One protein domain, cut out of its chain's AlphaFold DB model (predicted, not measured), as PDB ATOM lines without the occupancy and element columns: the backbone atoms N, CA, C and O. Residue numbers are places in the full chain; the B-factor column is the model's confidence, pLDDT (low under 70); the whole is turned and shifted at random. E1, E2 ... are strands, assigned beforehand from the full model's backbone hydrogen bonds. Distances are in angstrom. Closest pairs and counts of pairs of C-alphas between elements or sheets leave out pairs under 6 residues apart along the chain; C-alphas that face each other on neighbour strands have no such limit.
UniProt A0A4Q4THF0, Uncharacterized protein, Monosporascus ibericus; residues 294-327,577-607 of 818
ATOM      1  N   THR A 294     -27.800   1.968 -31.794       64.81
ATOM      2  CA  THR A 294     -26.454   2.014 -31.209       64.81
ATOM      3  C   THR A 294     -26.500   2.765 -29.885       64.81
ATOM      4  O   THR A 294     -27.271   3.714 -29.733       64.81
ATOM      5  N   THR A 295     -25.700   2.338 -28.908       65.06
ATOM      6  CA  THR A 295     -25.612   2.998 -27.599       65.06
ATOM      7  C   THR A 295     -24.275   3.710 -27.487       65.06
ATOM      8  O   THR A 295     -23.225   3.076 -27.581       65.06
ATOM      9  N   VAL A 296     -24.314   5.020 -27.257       70.50
ATOM     10  CA  VAL A 296     -23.128   5.841 -27.006       70.50
ATOM     11  C   VAL A 296     -23.205   6.356 -25.577       70.50
ATOM     12  O   VAL A 296     -24.041   7.202 -25.250       70.50
ATOM     13  N   THR A 297     -22.312   5.850 -24.733       70.12
ATOM     14  CA  THR A 297     -22.159   6.296 -23.347       70.12
ATOM     15  C   THR A 297     -20.977   7.248 -23.249       70.12
ATOM     16  O   THR A 297     -19.879   6.900 -23.684       70.12
ATOM     17  N   TYR A 298     -21.166   8.426 -22.656       70.75
ATOM     18  CA  TYR A 298     -20.059   9.340 -22.361       70.75
ATOM     19  C   TYR A 298     -20.198  10.011 -20.987       70.75
ATOM     20  O   TYR A 298     -21.315  10.219 -20.501       70.75
ATOM     21  N   PRO A 299     -19.069  10.345 -20.336       72.94
ATOM     22  CA  PRO A 299     -19.073  11.077 -19.080       72.94
ATOM     23  C   PRO A 299     -19.504  12.535 -19.287       72.94
ATOM     24  O   PRO A 299     -19.168  13.148 -20.302       72.94
ATOM     25  N   TYR A 300     -20.229  13.116 -18.330       71.44
ATOM     26  CA  TYR A 300     -20.711  14.495 -18.437       71.44
ATOM     27  C   TYR A 300     -20.838  15.216 -17.075       71.44
ATOM     28  O   TYR A 300     -20.954  14.563 -16.036       71.44
ATOM     29  N   PRO A 301     -20.856  16.567 -17.062       65.38
ATOM     30  CA  PRO A 301     -20.868  17.381 -15.838       65.38
ATOM     31  C   PRO A 301     -22.222  17.461 -15.105       65.38
ATOM     32  O   PRO A 301     -22.379  18.310 -14.228       65.38
ATOM     33  N   GLY A 302     -23.224  16.656 -15.472       63.03
ATOM     34  CA  GLY A 302     -24.547  16.699 -14.841       63.03
ATOM     35  C   GLY A 302     -24.694  15.800 -13.611       63.03
ATOM     36  O   GLY A 302     -23.864  14.942 -13.326       63.03
ATOM     37  N   GLN A 303     -25.774  16.036 -12.863       60.03
ATOM     38  CA  GLN A 303     -25.985  15.502 -11.509       60.03
ATOM     39  C   GLN A 303     -26.734  14.158 -11.463       60.03
ATOM     40  O   GLN A 303     -26.712  13.466 -10.450       60.03
ATOM     41  N   VAL A 304     -27.418  13.793 -12.547       61.94
ATOM     42  CA  VAL A 304     -28.225  12.571 -12.680       61.94
ATOM     43  C   VAL A 304     -27.851  11.873 -13.978       61.94
ATOM     44  O   VAL A 304     -27.332  12.514 -14.883       61.94
ATOM     45  N   LEU A 305     -28.116  10.573 -14.109       65.56
ATOM     46  CA  LEU A 305     -28.023   9.943 -15.424       65.56
ATOM     47  C   LEU A 305     -29.060  10.574 -16.366       65.56
ATOM     48  O   LEU A 305     -30.227  10.710 -15.991       65.56
ATOM     49  N   SER A 306     -28.651  10.908 -17.587       69.56
ATOM     50  CA  SER A 306     -29.566  11.315 -18.655       69.56
ATOM     51  C   SER A 306     -29.521  10.307 -19.799       69.56
ATOM     52  O   SER A 306     -28.442   9.971 -20.285       69.56
ATOM     53  N   THR A 307     -30.695   9.861 -20.244       72.25
ATOM     54  CA  THR A 307     -30.863   9.010 -21.429       72.25
ATOM     55  C   THR A 307     -31.672   9.774 -22.467       72.25
ATOM     56  O   THR A 307     -32.705  10.364 -22.147       72.25
ATOM     57  N   THR A 308     -31.231   9.787 -23.721       75.69
ATOM     58  CA  THR A 308     -31.980  10.398 -24.830       75.69
ATOM     59  C   THR A 308     -31.776   9.588 -26.102       75.69
ATOM     60  O   THR A 308     -30.643   9.349 -26.512       75.69
ATOM     61  N   THR A 309     -32.869   9.195 -26.754       73.31
ATOM     62  CA  THR A 309     -32.829   8.496 -28.044       73.31
ATOM     63  C   THR A 309     -32.969   9.499 -29.180       73.31
ATOM     64  O   THR A 309     -33.984  10.191 -29.283       73.31
ATOM     65  N   GLN A 310     -31.960   9.577 -30.043       75.44
ATOM     66  CA  GLN A 310     -32.003  10.350 -31.279       75.44
ATOM     67  C   GLN A 310     -32.394   9.436 -32.442       75.44
ATOM     68  O   GLN A 310     -31.644   8.532 -32.812       75.44
ATOM     69  N   TYR A 311     -33.562   9.700 -33.027       75.19
ATOM     70  CA  TYR A 311     -34.037   9.030 -34.234       75.19
ATOM     71  C   TYR A 311     -33.554   9.780 -35.486       75.19
ATOM     72  O   TYR A 311     -33.769  10.993 -35.577       75.19
ATOM     73  N   PRO A 312     -32.891   9.104 -36.439       75.19
ATOM     74  CA  PRO A 312     -32.521   9.681 -37.724       75.19
ATOM     75  C   PRO A 312     -33.741   9.812 -38.648       75.19
ATOM     76  O   PRO A 312     -34.765   9.169 -38.448       75.19
ATOM     77  N   SER A 313     -33.626  10.645 -39.683       62.59
ATOM     78  CA  SER A 313     -34.704  10.910 -40.650       62.59
ATOM     79  C   SER A 313     -34.577  10.141 -41.973       62.59
ATOM     80  O   SER A 313     -35.320  10.426 -42.910       62.59
ATOM     81  N   GLY A 314     -33.600   9.239 -42.093       57.53
ATOM     82  CA  GLY A 314     -33.363   8.424 -43.285       57.53
ATOM     83  C   GLY A 314     -33.739   6.964 -43.055       57.53
ATOM     84  O   GLY A 314     -33.602   6.461 -41.945       57.53
ATOM     85  N   VAL A 315     -34.158   6.275 -44.119       53.31
ATOM     86  CA  VAL A 315     -34.178   4.805 -44.132       53.31
ATOM     87  C   VAL A 315     -32.753   4.260 -43.955       53.31
ATOM     88  O   VAL A 315     -31.777   4.961 -44.235       53.31
ATOM     89  N   ASP A 316     -32.636   3.040 -43.431       55.50
ATOM     90  CA  ASP A 316     -31.371   2.351 -43.116       55.50
ATOM     91  C   ASP A 316     -30.432   3.108 -42.155       55.50
ATOM     92  O   ASP A 316     -29.221   2.888 -42.139       55.50
ATOM     93  N   SER A 317     -30.979   4.006 -41.329       58.56
ATOM     94  CA  SER A 317     -30.194   4.827 -40.403       58.56
ATOM     95  C   SER A 317     -30.297   4.320 -38.959       58.56
ATOM     96  O   SER A 317     -31.375   3.996 -38.466       58.56
ATOM     97  N   THR A 318     -29.173   4.284 -38.243       65.38
ATOM     98  CA  THR A 318     -29.121   3.797 -36.856       65.38
ATOM     99  C   THR A 318     -29.589   4.869 -35.864       65.38
ATOM    100  O   THR A 318     -29.007   5.953 -35.785       65.38
ATOM    101  N   ALA A 319     -30.609   4.563 -35.062       65.31
ATOM    102  CA  ALA A 319     -31.004   5.372 -33.915       65.31
ATOM    103  C   ALA A 319     -29.925   5.327 -32.825       65.31
ATOM    104  O   ALA A 319     -29.415   4.264 -32.471       65.31
ATOM    105  N   THR A 320     -29.568   6.486 -32.275       75.00
ATOM    106  CA  THR A 320     -28.520   6.579 -31.249       75.00
ATOM    107  C   THR A 320     -29.150   6.789 -29.881       75.00
ATOM    108  O   THR A 320     -29.768   7.825 -29.634       75.00
ATOM    109  N   VAL A 321     -28.973   5.831 -28.973       71.00
ATOM    110  CA  VAL A 321     -29.243   6.026 -27.546       71.00
ATOM    111  C   VAL A 321     -28.020   6.658 -26.910       71.00
ATOM    112  O   VAL A 321     -26.956   6.048 -26.817       71.00
ATOM    113  N   ILE A 322     -28.186   7.900 -26.480       79.00
ATOM    114  CA  ILE A 322     -27.173   8.662 -25.766       79.00
ATOM    115  C   ILE A 322     -27.387   8.437 -24.273       79.00
ATOM    116  O   ILE A 322     -28.462   8.751 -23.756       79.00
ATOM    117  N   ILE A 323     -26.359   7.930 -23.593       75.44
ATOM    118  CA  ILE A 323     -26.322   7.793 -22.134       75.44
ATOM    119  C   ILE A 323     -25.243   8.733 -21.597       75.44
ATOM    120  O   ILE A 323     -24.063   8.607 -21.930       75.44
ATOM    121  N   GLN A 324     -25.647   9.692 -20.771       76.38
ATOM    122  CA  GLN A 324     -24.740  10.640 -20.133       76.38
ATOM    123  C   GLN A 324     -24.505  10.215 -18.679       76.38
ATOM    124  O   GLN A 324     -25.396  10.352 -17.835       76.38
ATOM    125  N   ASN A 325     -23.313   9.690 -18.386       74.94
ATOM    126  CA  ASN A 325     -22.928   9.251 -17.043       74.94
ATOM    127  C   ASN A 325     -22.324  10.420 -16.246       74.94
ATOM    128  O   ASN A 325     -21.382  11.045 -16.741       74.94
ATOM    129  N   PRO A 326     -22.792  10.717 -15.019       75.94
ATOM    130  CA  PRO A 326     -22.127  11.680 -14.141       75.94
ATOM    131  C   PRO A 326     -20.645  11.338 -13.942       75.94
ATOM    132  O   PRO A 326     -20.284  10.160 -13.871       75.94
ATOM    133  N   PHE A 327     -19.789  12.356 -13.835       77.75
ATOM    134  CA  PHE A 327     -18.356  12.153 -13.609       77.75
ATOM    135  C   PHE A 327     -18.058  11.325 -12.347       77.75
ATOM    136  O   PHE A 327     -18.649  11.531 -11.284       77.75
ATOM    137  N   THR A 577     -22.641   0.627 -15.046       72.12
ATOM    138  CA  THR A 577     -23.517   0.374 -16.197       72.12
ATOM    139  C   THR A 577     -23.486  -1.102 -16.581       72.12
ATOM    140  O   THR A 577     -22.413  -1.669 -16.782       72.12
ATOM    141  N   THR A 578     -24.667  -1.701 -16.711       78.50
ATOM    142  CA  THR A 578     -24.891  -3.093 -17.115       78.50
ATOM    143  C   THR A 578     -25.827  -3.105 -18.317       78.50
ATOM    144  O   THR A 578     -26.875  -2.466 -18.276       78.50
ATOM    145  N   THR A 579     -25.489  -3.854 -19.366       73.69
ATOM    146  CA  THR A 579     -26.352  -4.030 -20.546       73.69
ATOM    147  C   THR A 579     -26.982  -5.420 -20.530       73.69
ATOM    148  O   THR A 579     -26.291  -6.398 -20.250       73.69
ATOM    149  N   GLN A 580     -28.278  -5.520 -20.833       78.88
ATOM    150  CA  GLN A 580     -29.010  -6.788 -20.917       78.88
ATOM    151  C   GLN A 580     -30.001  -6.800 -22.089       78.88
ATOM    152  O   GLN A 580     -30.609  -5.779 -22.408       78.88
ATOM    153  N   GLY A 581     -30.194  -7.965 -22.710       76.00
ATOM    154  CA  GLY A 581     -31.243  -8.169 -23.710       76.00
ATOM    155  C   GLY A 581     -32.638  -8.203 -23.076       76.00
ATOM    156  O   GLY A 581     -32.797  -8.713 -21.965       76.00
ATOM    157  N   TYR A 582     -33.657  -7.677 -23.760       77.12
ATOM    158  CA  TYR A 582     -35.061  -7.789 -23.336       77.12
ATOM    159  C   TYR A 582     -36.039  -7.770 -24.526       77.12
ATOM    160  O   TYR A 582     -35.628  -7.506 -25.647       77.12
ATOM    161  N   THR A 583     -37.328  -8.048 -24.302       72.12
ATOM    162  CA  THR A 583     -38.332  -8.209 -25.377       72.12
ATOM    163  C   THR A 583     -39.192  -6.978 -25.672       72.12
ATOM    164  O   THR A 583     -40.204  -7.085 -26.357       72.12
ATOM    165  N   GLY A 584     -38.822  -5.794 -25.178       70.00
ATOM    166  CA  GLY A 584     -39.477  -4.544 -25.582       70.00
ATOM    167  C   GLY A 584     -38.861  -3.944 -26.848       70.00
ATOM    168  O   GLY A 584     -37.753  -4.293 -27.240       70.00
ATOM    169  N   THR A 585     -39.589  -3.029 -27.489       62.88
ATOM    170  CA  THR A 585     -39.345  -2.622 -28.885       62.88
ATOM    171  C   THR A 585     -38.277  -1.544 -29.093       62.88
ATOM    172  O   THR A 585     -37.901  -1.265 -30.226       62.88
ATOM    173  N   VAL A 586     -37.798  -0.906 -28.023       63.47
ATOM    174  CA  VAL A 586     -36.835   0.203 -28.086       63.47
ATOM    175  C   VAL A 586     -35.778   0.026 -27.009       63.47
ATOM    176  O   VAL A 586     -36.071  -0.500 -25.942       63.47
ATOM    177  N   THR A 587     -34.552   0.497 -27.224       66.81
ATOM    178  CA  THR A 587     -33.567   0.489 -26.134       66.81
ATOM    179  C   THR A 587     -34.020   1.423 -25.007       66.81
ATOM    180  O   THR A 587     -34.265   2.610 -25.231       66.81
ATOM    181  N   THR A 588     -34.141   0.884 -23.792       69.00
ATOM    182  CA  THR A 588     -34.575   1.607 -22.585       69.00
ATOM    183  C   THR A 588     -33.509   1.552 -21.494       69.00
ATOM    184  O   THR A 588     -32.575   0.754 -21.551       69.00
ATOM    185  N   THR A 589     -33.621   2.418 -20.486       70.12
ATOM    186  CA  THR A 589     -32.709   2.430 -19.335       70.12
ATOM    187  C   THR A 589     -33.484   2.467 -18.028       70.12
ATOM    188  O   THR A 589     -34.275   3.389 -17.816       70.12
ATOM    189  N   GLN A 590     -33.204   1.531 -17.126       78.31
ATOM    190  CA  GLN A 590     -33.666   1.579 -15.742       78.31
ATOM    191  C   GLN A 590     -32.539   2.104 -14.844       78.31
ATOM    192  O   GLN A 590     -31.396   1.660 -14.937       78.31
ATOM    193  N   ILE A 591     -32.869   3.053 -13.967       76.25
ATOM    194  CA  ILE A 591     -31.923   3.661 -13.027       76.25
ATOM    195  C   ILE A 591     -32.241   3.156 -11.622       76.25
ATOM    196  O   ILE A 591     -33.345   3.357 -11.114       76.25
ATOM    197  N   ILE A 592     -31.254   2.535 -10.986       82.38
ATOM    198  CA  ILE A 592     -31.248   2.245  -9.554       82.38
ATOM    199  C   ILE A 592     -30.343   3.295  -8.912       82.38
ATOM    200  O   ILE A 592     -29.126   3.275  -9.105       82.38
ATOM    201  N   SER A 593     -30.938   4.239  -8.183       77.19
ATOM    202  CA  SER A 593     -30.189   5.285  -7.483       77.19
ATOM    203  C   SER A 593     -29.204   4.685  -6.469       77.19
ATOM    204  O   SER A 593     -29.518   3.658  -5.861       77.19
ATOM    205  N   PRO A 594     -28.048   5.333  -6.227       77.31
ATOM    206  CA  PRO A 594     -27.154   4.962  -5.138       77.31
ATOM    207  C   PRO A 594     -27.878   4.894  -3.788       77.31
ATOM    208  O   PRO A 594     -28.731   5.733  -3.489       77.31
ATOM    209  N   VAL A 595     -27.498   3.934  -2.942       76.31
ATOM    210  CA  VAL A 595     -28.036   3.804  -1.577       76.31
ATOM    211  C   VAL A 595     -26.887   3.867  -0.579       76.31
ATOM    212  O   VAL A 595     -26.071   2.949  -0.480       76.31
ATOM    213  N   GLY A 596     -26.824   4.969   0.172       77.31
ATOM    214  CA  GLY A 596     -25.731   5.242   1.102       77.31
ATOM    215  C   GLY A 596     -24.402   5.397   0.364       77.31
ATOM    216  O   GLY A 596     -24.223   6.340  -0.401       77.31
ATOM    217  N   THR A 597     -23.474   4.471   0.606       76.00
ATOM    218  CA  THR A 597     -22.148   4.420  -0.031       76.00
ATOM    219  C   THR A 597     -22.080   3.474  -1.234       76.00
ATOM    220  O   THR A 597     -21.051   3.440  -1.911       76.00
ATOM    221  N   THR A 598     -23.144   2.714  -1.512       79.75
ATOM    222  CA  THR A 598     -23.206   1.775  -2.640       79.75
ATOM    223  C   THR A 598     -23.441   2.543  -3.945       79.75
ATOM    224  O   THR A 598     -24.401   3.317  -3.997       79.75
ATOM    225  N   PRO A 599     -22.622   2.332  -4.996       81.12
ATOM    226  CA  PRO A 599     -22.854   2.899  -6.324       81.12
ATOM    227  C   PRO A 599     -24.265   2.621  -6.853       81.12
ATOM    228  O   PRO A 599     -24.851   1.576  -6.565       81.12
ATOM    229  N   GLY A 600     -24.793   3.545  -7.652       79.56
ATOM    230  CA  GLY A 600     -26.022   3.316  -8.407       79.56
ATOM    231  C   GLY A 600     -25.789   2.341  -9.561       79.56
ATOM    232  O   GLY A 600     -24.656   2.163 -10.015       79.56
ATOM    233  N   THR A 601     -26.862   1.751 -10.081       82.94
ATOM    234  CA  THR A 601     -26.801   0.853 -11.243       82.94
ATOM    235  C   THR A 601     -27.646   1.406 -12.381       82.94
ATOM    236  O   THR A 601     -28.816   1.742 -12.198       82.94
ATOM    237  N   VAL A 602     -27.057   1.470 -13.569       76.00
ATOM    238  CA  VAL A 602     -27.731   1.770 -14.833       76.00
ATOM    239  C   VAL A 602     -27.921   0.454 -15.566       76.00
ATOM    240  O   VAL A 602     -26.938  -0.175 -15.955       76.00
ATOM    241  N   ILE A 603     -29.166   0.037 -15.757       81.38
ATOM    242  CA  ILE A 603     -29.500  -1.153 -16.539       81.38
ATOM    243  C   ILE A 603     -29.955  -0.680 -17.915       81.38
ATOM    244  O   ILE A 603     -31.038  -0.114 -18.052       81.38
ATOM    245  N   VAL A 604     -29.120  -0.891 -18.929       74.62
ATOM    246  CA  VAL A 604     -29.439  -0.628 -20.335       74.62
ATOM    247  C   VAL A 604     -30.103  -1.876 -20.901       74.62
ATOM    248  O   VAL A 604     -29.480  -2.933 -20.966       74.62
ATOM    249  N   GLN A 605     -31.370  -1.770 -21.284       77.69
ATOM    250  CA  GLN A 605     -32.125  -2.868 -21.875       77.69
ATOM    251  C   GLN A 605     -32.196  -2.679 -23.386       77.69
ATOM    252  O   GLN A 605     -32.865  -1.763 -23.862       77.69
ATOM    253  N   THR A 606     -31.501  -3.530 -24.135       73.44
ATOM    254  CA  THR A 606     -31.498  -3.529 -25.605       73.44
ATOM    255  C   THR A 606     -32.477  -4.582 -26.131       73.44
ATOM    256  O   THR A 606     -32.444  -5.706 -25.617       73.44
ATOM    257  N   PRO A 607     -33.328  -4.280 -27.130       74.75
ATOM    258  CA  PRO A 607     -34.213  -5.267 -27.740       74.75
ATOM    259  C   PRO A 607     -33.444  -6.509 -28.212       74.75
ATOM    260  O   PRO A 607     -32.407  -6.385 -28.867       74.75
TER     261      PRO A 607
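Overview. This is residues 294 to 327 and 577 to 607 of the 818 residues of an uncharacterized protein of Monosporascus ibericus (UniProt A0A4Q4THF0). Two small sheets of three strands each are stacked partly face to face as a thin, loosely joined sandwich, with E1, E3 and E2 in one layer and E4, E6 and E5 in the other, and their strands run nearly along one line. The two layers are shifted along the longest axis, and their hairpin turns point to opposite ends: residues 311 to 318 lie at one end, and residues 594 to 599 stick out at the other. The printed part has 65 residues with no named helix and six named strands, E1 to E6 in that order along the chain; the class is all strand. Both sheets are mixed, in the orders E1, E3, E2 and E4, E6, E5, with the third strand of each set coming back between the first two. The whole is only just loose, close to compact, with a radius of gyration of the C-alphas of 13.1 A, and its flat outline spans 46 by 28 by 11 A.

Arrangement. Begin at the first printed residue with E1, residues 294 to 300, and look beside it for E3, residues 319 to 326. They are parallel neighbours, with 25 degrees between their directions; the C-alphas of Thr 297 and Ile 323 face each other at 4.6 A, and N 296 and O 321 are within hydrogen-bond range at 2.9 A. On the other side of E3 you find E2, residues 306 to 310. E2 and E3 form a hairpin, antiparallel at 164 degrees, with N 310 and O 320 at 2.8 A and N 322 and O 308 at 2.9 A, both within hydrogen-bond range. E1 and E2 are the edge strands of this sheet and E3 is its inner strand. Past the cut, find E4, residues 577 to 582, and beside it E6, residues 600 to 607. They are parallel neighbours at 31 degrees, and N 578 and O 602 are within hydrogen-bond range at 2.8 A. E5, residues 588 to 592, forms a hairpin with E6, antiparallel at 161 degrees, with N 592 and O 601 within hydrogen-bond range at 2.8 A. Here E4 and E5 are the edge strands and E6 is the inner one. The two sheets make a sandwich, two sheets face to face: 23 pairs of C-alphas lie within 10 A, the facing parts are 10.7 A centre to centre, their best planes are 11 degrees apart, and the strands of the one stand at 6 degrees to those of the other. The closest C-alphas of E2 and E5 are those of Thr 307 and Thr 589, 7.1 A apart. Among the pairs that are apart are E1 and E4, and E3 and E6.

Along the chain. Find C-alpha 294 at (-26.454, 2.014, -31.209); from there E1 runs 18.8 A to C-alpha 300. E2 follows at residues 306 to 310, and E3 runs 22.6 A from C-alpha 319 to C-alpha 326 at (-22.127, 11.680, -14.141). E4 covers 15.8 A from C-alpha 577 to C-alpha 582, and E5 follows at residues 588 to 592. E6 runs 22.7 A from C-alpha 600 and ends at C-alpha 607, (-34.213, -5.267, -27.740).

Size, cuts and confidence. The two C-alphas farthest apart are those of Val 315 and Gly 596, 46.0 A. Residues 328 to 576 are not printed, and C-alphas 327 and 577 are 13.1 A apart across this cut. Of the links that are printed whole, E1 to E2 and E4 to E5 are tight, E2 to E3 and E5 to E6 are short. The mean pLDDT of the printed part is 71.9; look for values under 70 at residues 294 to 295, 301 to 306, 313 to 319 and 585 to 588 of this model.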